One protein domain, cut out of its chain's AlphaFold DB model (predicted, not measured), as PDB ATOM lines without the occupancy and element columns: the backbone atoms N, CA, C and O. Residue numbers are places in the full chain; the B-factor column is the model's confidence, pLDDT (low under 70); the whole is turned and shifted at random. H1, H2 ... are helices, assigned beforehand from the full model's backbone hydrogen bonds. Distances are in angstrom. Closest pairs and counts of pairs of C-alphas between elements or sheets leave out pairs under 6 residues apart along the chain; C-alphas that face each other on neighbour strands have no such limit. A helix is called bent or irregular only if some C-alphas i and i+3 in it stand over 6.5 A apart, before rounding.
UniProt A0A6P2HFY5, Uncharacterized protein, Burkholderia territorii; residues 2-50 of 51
ATOM      1  N   ALA A   2     169.260 185.934 166.657       49.28
ATOM      2  CA  ALA A   2     168.923 184.696 165.921       49.28
ATOM      3  C   ALA A   2     167.501 184.115 166.146       49.28
ATOM      4  O   ALA A   2     166.933 183.499 165.247       49.28
ATOM      5  N   LYS A   3     166.877 184.328 167.316       49.31
ATOM      6  CA  LYS A   3     165.502 183.847 167.588       49.31
ATOM      7  C   LYS A   3     164.406 184.630 166.845       49.31
ATOM      8  O   LYS A   3     163.334 184.076 166.632       49.31
ATOM      9  N   ILE A   4     164.658 185.880 166.447       48.84
ATOM     10  CA  ILE A   4     163.647 186.744 165.807       48.84
ATOM     11  C   ILE A   4     163.473 186.374 164.328       48.84
ATOM     12  O   ILE A   4     162.343 186.215 163.866       48.84
ATOM     13  N   CYS A   5     164.573 186.108 163.615       51.56
ATOM     14  CA  CYS A   5     164.516 185.656 162.221       51.56
ATOM     15  C   CYS A   5     163.812 184.295 162.068       51.56
ATOM     16  O   CYS A   5     163.162 184.060 161.055       51.56
ATOM     17  N   ARG A   6     163.856 183.433 163.101       52.16
ATOM     18  CA  ARG A   6     163.137 182.144 163.134       52.16
ATOM     19  C   ARG A   6     161.607 182.267 163.142       52.16
ATOM     20  O   ARG A   6     160.952 181.273 162.851       52.16
ATOM     21  N   LYS A   7     161.033 183.423 163.504       53.72
ATOM     22  CA  LYS A   7     159.573 183.596 163.661       53.72
ATOM     23  C   LYS A   7     158.958 184.673 162.764       53.72
ATOM     24  O   LYS A   7     157.784 184.556 162.442       53.72
ATOM     25  N   ILE A   8     159.709 185.720 162.410       57.09
ATOM     26  CA  ILE A   8     159.139 186.972 161.865       57.09
ATOM     27  C   ILE A   8     159.639 187.273 160.437       57.09
ATOM     28  O   ILE A   8     159.149 188.186 159.782       57.09
ATOM     29  N   GLY A   9     160.574 186.476 159.907       57.59
ATOM     30  CA  GLY A   9     161.185 186.735 158.602       57.59
ATOM     31  C   GLY A   9     162.362 187.718 158.683       57.59
ATOM     32  O   GLY A   9     162.913 187.929 159.773       57.59
ATOM     33  N   PRO A  10     162.822 188.258 157.537       62.81
ATOM     34  CA  PRO A  10     163.993 189.123 157.499       62.81
ATOM     35  C   PRO A  10     163.767 190.392 158.339       62.81
ATOM     36  O   PRO A  10     162.645 190.900 158.407       62.81
ATOM     37  N   PRO A  11     164.813 190.923 159.000       68.62
ATOM     38  CA  PRO A  11     164.720 192.186 159.724       68.62
ATOM     39  C   PRO A  11     164.172 193.297 158.824       68.62
ATOM     40  O   PRO A  11     164.536 193.375 157.657       68.62
ATOM     41  N   ARG A  12     163.349 194.194 159.382       68.44
ATOM     42  CA  ARG A  12     162.587 195.230 158.651       68.44
ATOM     43  C   ARG A  12     163.420 196.136 157.717       68.44
ATOM     44  O   ARG A  12     162.850 196.741 156.822       68.44
ATOM     45  N   ASN A  13     164.741 196.188 157.907       74.81
ATOM     46  CA  ASN A  13     165.687 197.003 157.135       74.81
ATOM     47  C   ASN A  13     166.707 196.174 156.330       74.81
ATOM     48  O   ASN A  13     167.693 196.721 155.844       74.81
ATOM     49  N   ILE A  14     166.531 194.855 156.232       74.31
ATOM     50  CA  ILE A  14     167.464 193.966 155.537       74.31
ATOM     51  C   ILE A  14     166.696 193.214 154.462       74.31
ATOM     52  O   ILE A  14     165.752 192.481 154.749       74.31
ATOM     53  N   SER A  15     167.118 193.388 153.211       76.56
ATOM     54  CA  SER A  15     166.536 192.637 152.103       76.56
ATOM     55  C   SER A  15     166.899 191.152 152.203       76.56
ATOM     56  O   SER A  15     167.953 190.787 152.731       76.56
ATOM     57  N   PHE A  16     166.053 190.286 151.642       74.62
ATOM     58  CA  PHE A  16     166.352 188.857 151.531       74.62
ATOM     59  C   PHE A  16     167.710 188.610 150.854       74.62
ATOM     60  O   PHE A  16     168.519 187.851 151.376       74.62
ATOM     61  N   TRP A  17     168.001 189.319 149.758       75.81
ATOM     62  CA  TRP A  17     169.277 189.232 149.040       75.81
ATOM     63  C   TRP A  17     170.461 189.603 149.931       75.81
ATOM     64  O   TRP A  17     171.434 188.862 150.012       75.81
ATOM     65  N   THR A  18     170.360 190.687 150.695       80.06
ATOM     66  CA  THR A  18     171.396 191.051 151.669       80.06
ATOM     67  C   THR A  18     171.601 189.941 152.705       80.06
ATOM     68  O   THR A  18     172.729 189.664 153.099       80.06
ATOM     69  N   MET A  19     170.529 189.268 153.119       78.44
ATOM     70  CA  MET A  19     170.592 188.162 154.075       78.44
ATOM     71  C   MET A  19     171.245 186.896 153.491       78.44
ATOM     72  O   MET A  19     171.864 186.152 154.250       78.44
ATOM     73  N   VAL A  20     171.105 186.658 152.182       77.75
ATOM     74  CA  VAL A  20     171.716 185.528 151.455       77.75
ATOM     75  C   VAL A  20     173.188 185.801 151.135       77.75
ATOM     76  O   VAL A  20     174.035 184.950 151.380       77.75
ATOM     77  N   PHE A  21     173.514 186.982 150.611       80.81
ATOM     78  CA  PHE A  21     174.826 187.254 150.005       80.81
ATOM     79  C   PHE A  21     175.827 187.937 150.940       80.81
ATOM     80  O   PHE A  21     176.996 188.066 150.589       80.81
ATOM     81  N   HIS A  22     175.407 188.365 152.134       82.88
ATOM     82  CA  HIS A  22     176.296 189.034 153.081       82.88
ATOM     83  C   HIS A  22     176.610 188.116 154.284       82.88
ATOM     84  O   HIS A  22     175.725 187.879 155.115       82.88
ATOM     85  N   PRO A  23     177.872 187.665 154.465       82.00
ATOM     86  CA  PRO A  23     178.256 186.671 155.482       82.00
ATOM     87  C   PRO A  23     177.878 187.066 156.910       82.00
ATOM     88  O   PRO A  23     177.524 186.234 157.745       82.00
ATOM     89  N   ARG A  24     177.875 188.379 157.170       83.06
ATOM     90  CA  ARG A  24     177.422 188.982 158.429       83.06
ATOM     91  C   ARG A  24     176.050 188.482 158.882       83.06
ATOM     92  O   ARG A  24     175.822 188.471 160.082       83.06
ATOM     93  N   TYR A  25     175.155 188.076 157.981       78.38
ATOM     94  CA  TYR A  25     173.795 187.644 158.319       78.38
ATOM     95  C   TYR A  25     173.574 186.132 158.217       78.38
ATOM     96  O   TYR A  25     172.503 185.660 158.592       78.38
ATOM     97  N   TRP A  26     174.572 185.349 157.798       80.38
ATOM     98  CA  TRP A  26     174.448 183.890 157.666       80.38
ATOM     99  C   TRP A  26     174.136 183.192 158.991       80.38
ATOM    100  O   TRP A  26     173.373 182.231 159.021       80.38
ATOM    101  N   HIS A  27     174.628 183.731 160.109       80.75
ATOM    102  CA  HIS A  27     174.332 183.234 161.457       80.75
ATOM    103  C   HIS A  27     172.854 183.388 161.877       80.75
ATOM    104  O   HIS A  27     172.446 182.873 162.919       80.75
ATOM    105  N   LEU A  28     172.051 184.135 161.109       76.62
ATOM    106  CA  LEU A  28     170.612 184.296 161.336       76.62
ATOM    107  C   LEU A  28     169.779 183.228 160.620       76.62
ATOM    108  O   LEU A  28     168.591 183.094 160.920       76.62
ATOM    109  N   TRP A  29     170.384 182.477 159.700       76.06
ATOM    110  CA  TRP A  29     169.721 181.403 158.978       76.06
ATOM    111  C   TRP A  29     169.708 180.128 159.810       76.06
ATOM    112  O   TRP A  29     170.690 179.743 160.444       76.06
ATOM    113  N   SER A  30     168.569 179.447 159.794       77.31
ATOM    114  CA  SER A  30     168.490 178.073 160.282       77.31
ATOM    115  C   SER A  30     168.981 177.085 159.223       77.31
ATOM    116  O   SER A  30     168.927 177.376 158.029       77.31
ATOM    117  N   LEU A  31     169.396 175.891 159.659       79.12
ATOM    118  CA  LEU A  31     169.816 174.809 158.763       79.12
ATOM    119  C   LEU A  31     168.752 174.511 157.687       79.12
ATOM    120  O   LEU A  31     169.065 174.514 156.505       79.12
ATOM    121  N   ARG A  32     167.469 174.426 158.077       76.31
ATOM    122  CA  ARG A  32     166.344 174.238 157.136       76.31
ATOM    123  C   ARG A  32     166.217 175.348 156.091       76.31
ATOM    124  O   ARG A  32     165.767 175.090 154.983       76.31
ATOM    125  N   GLN A  33     166.550 176.593 156.441       77.69
ATOM    126  CA  GLN A  33     166.505 177.698 155.478       77.69
ATOM    127  C   GLN A  33     167.650 177.602 154.474       77.69
ATOM    128  O   GLN A  33     167.437 177.899 153.304       77.69
ATOM    129  N   TRP A  34     168.830 177.158 154.918       79.06
ATOM    130  CA  TRP A  34     169.953 176.869 154.030       79.06
ATOM    131  C   TRP A  34     169.625 175.732 153.065       79.06
ATOM    132  O   TRP A  34     169.726 175.928 151.859       79.06
ATOM    133  N   GLU A  35     169.148 174.597 153.578       80.94
ATOM    134  CA  GLU A  35     168.738 173.438 152.768       80.94
ATOM    135  C   GLU A  35     167.698 173.825 151.707       80.94
ATOM    136  O   GLU A  35     167.847 173.494 150.535       80.94
ATOM    137  N   ALA A  36     166.680 174.604 152.090       80.06
ATOM    138  CA  ALA A  36     165.659 175.074 151.157       80.06
ATOM    139  C   ALA A  36     166.198 176.050 150.095       80.06
ATOM    140  O   ALA A  36     165.623 176.135 149.012       80.06
ATOM    141  N   GLN A  37     167.258 176.813 150.385       77.88
ATOM    142  CA  GLN A  37     167.903 177.666 149.382       77.88
ATOM    143  C   GLN A  37     168.713 176.815 148.399       77.88
ATOM    144  O   GLN A  37     168.489 176.908 147.196       77.88
ATOM    145  N   PHE A  38     169.578 175.930 148.902       79.50
ATOM    146  CA  PHE A  38     170.392 175.056 148.053       79.50
ATOM    147  C   PHE A  38     169.533 174.196 147.118       79.50
ATOM    148  O   PHE A  38     169.788 174.191 145.917       79.50
ATOM    149  N   ALA A  39     168.438 173.614 147.618       79.12
ATOM    150  CA  ALA A  39     167.495 172.867 146.782       79.12
ATOM    151  C   ALA A  39     166.893 173.727 145.652       79.12
ATOM    152  O   ALA A  39     166.795 173.290 144.509       79.12
ATOM    153  N   ARG A  40     166.543 174.994 145.935       75.19
ATOM    154  CA  ARG A  40     166.027 175.921 144.910       75.19
ATOM    155  C   ARG A  40     167.095 176.340 143.902       75.19
ATOM    156  O   ARG A  40     166.735 176.628 142.762       75.19
ATOM    157  N   GLN A  41     168.368 176.411 144.297       74.25
ATOM    158  CA  GLN A  41     169.463 176.655 143.354       74.25
ATOM    159  C   GLN A  41     169.699 175.455 142.443       74.25
ATOM    160  O   GLN A  41     169.828 175.658 141.241       74.25
ATOM    161  N   GLU A  42     169.685 174.234 142.977       72.94
ATOM    162  CA  GLU A  42     169.795 173.015 142.167       72.94
ATOM    163  C   GLU A  42     168.642 172.894 141.162       72.94
ATOM    164  O   GLU A  42     168.876 172.594 139.988       72.94
ATOM    165  N   ASP A  43     167.410 173.205 141.581       71.81
ATOM    166  CA  ASP A  43     166.248 173.246 140.690       71.81
ATOM    167  C   ASP A  43     166.393 174.327 139.610       71.81
ATOM    168  O   ASP A  43     166.102 174.079 138.438       71.81
ATOM    169  N   ALA A  44     166.837 175.533 139.982       70.19
ATOM    170  CA  ALA A  44     167.021 176.640 139.046       70.19
ATOM    171  C   ALA A  44     168.150 176.367 138.037       70.19
ATOM    172  O   ALA A  44     167.972 176.622 136.846       70.19
ATOM    173  N   GLU A  45     169.273 175.802 138.483       71.62
ATOM    174  CA  GLU A  45     170.383 175.387 137.618       71.62
ATOM    175  C   GLU A  45     169.950 174.252 136.678       71.62
ATOM    176  O   GLU A  45     170.212 174.302 135.475       71.62
ATOM    177  N   SER A  46     169.211 173.267 137.194       69.31
ATOM    178  CA  SER A  46     168.667 172.164 136.392       69.31
ATOM    179  C   SER A  46     167.674 172.642 135.333       69.31
ATOM    180  O   SER A  46     167.614 172.068 134.245       69.31
ATOM    181  N   LYS A  47     166.903 173.697 135.628       65.88
ATOM    182  CA  LYS A  47     165.991 174.335 134.670       65.88
ATOM    183  C   LYS A  47     166.747 175.146 133.620       65.88
ATOM    184  O   LYS A  47     166.410 175.052 132.450       65.88
ATOM    185  N   SER A  48     167.792 175.869 134.026       73.06
ATOM    186  CA  SER A  48     168.647 176.648 133.120       73.06
ATOM    187  C   SER A  48     169.486 175.785 132.174       73.06
ATOM    188  O   SER A  48     169.911 176.288 131.146       73.06
ATOM    189  N   ARG A  49     169.767 174.521 132.517       62.28
ATOM    190  CA  ARG A  49     170.488 173.574 131.645       62.28
ATOM    191  C   ARG A  49     169.601 172.859 130.621       62.28
ATOM    192  O   ARG A  49     170.136 172.157 129.768       62.28
ATOM    193  N   ARG A  50     168.272 172.931 130.764       59.91
ATOM    194  CA  ARG A  50     167.307 172.276 129.859       59.91
ATOM    195  C   ARG A  50     166.739 173.207 128.789       59.91
ATOM    196  O   ARG A  50     166.058 172.701 127.903       59.91
TER     197      ARG A  50
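Overview. This is residues 2 to 50 of the 51 residues of an uncharacterized protein of Burkholderia territorii (UniProt A0A6P2HFY5). One long helix, H4, reaches away from a small head of three short helices, H1, H2 and H3, like a handle. In the head, H3 meets H1 at one end and turns a corner with H2 at the other, while the loop of residues 9 to 15 leads from H1 to H2. Residues 38 to 50 stick out free and make much of the length. The printed part has 49 residues with four named helices, H1, H2, H3 and H4 in chain order, and no named strand; its class is all helix. The whole is loose, with a radius of gyration of the C-alphas of 12.5 A and spans of 38 by 19 by 17 A.

Arrangement. H4, residues 31 to 48, touches no helix. It is apart from H3, residues 23 to 28, though a tight link of 2 residues joins them. H2, residues 16 to 21, and H3 touch only at the corner by their tight link, closest at the C-alphas of Met 19 and Tyr 25, 5.3 A apart. They run opposite ways at a steep tilt of 57 degrees. H1, residues 2 to 8, touches H3, closest at the C-alphas of Ala 2 and Leu 28, 4.9 A apart. Their lines are only just about perpendicular, at 70.4 degrees. H1 is apart from H2 and from H4, and H2 is apart from H4. Every O i to N i+4 pair is within hydrogen-bond range in H2 and H4; H1 has 1 of 3, with 1 of 4 O i to N i+3 pairs, and H3 has 0 of 2, with 2 of 3.

Along the chain. H4 is 25.7 A long, from C-alpha 31 at (169.816, 174.809, 158.763) to C-alpha 48 at (168.647, 176.648, 133.120). H3 measures 9.9 A and is irregular, with C-alphas 24 and 27 at 7.2 A. H2 measures 8.8 A. H1 measures 10.8 A and begins at C-alpha 2 at (168.923, 184.696, 165.921).

Size, cuts and confidence. The C-alphas of Lys 3 and Arg 50, the two farthest apart, are 39.5 A from each other. The printed part has no cut and no long link. The mean pLDDT of the printed part is 71.6; residues 2 to 12, 46 to 47 and 49 to 50 of the model are under 70.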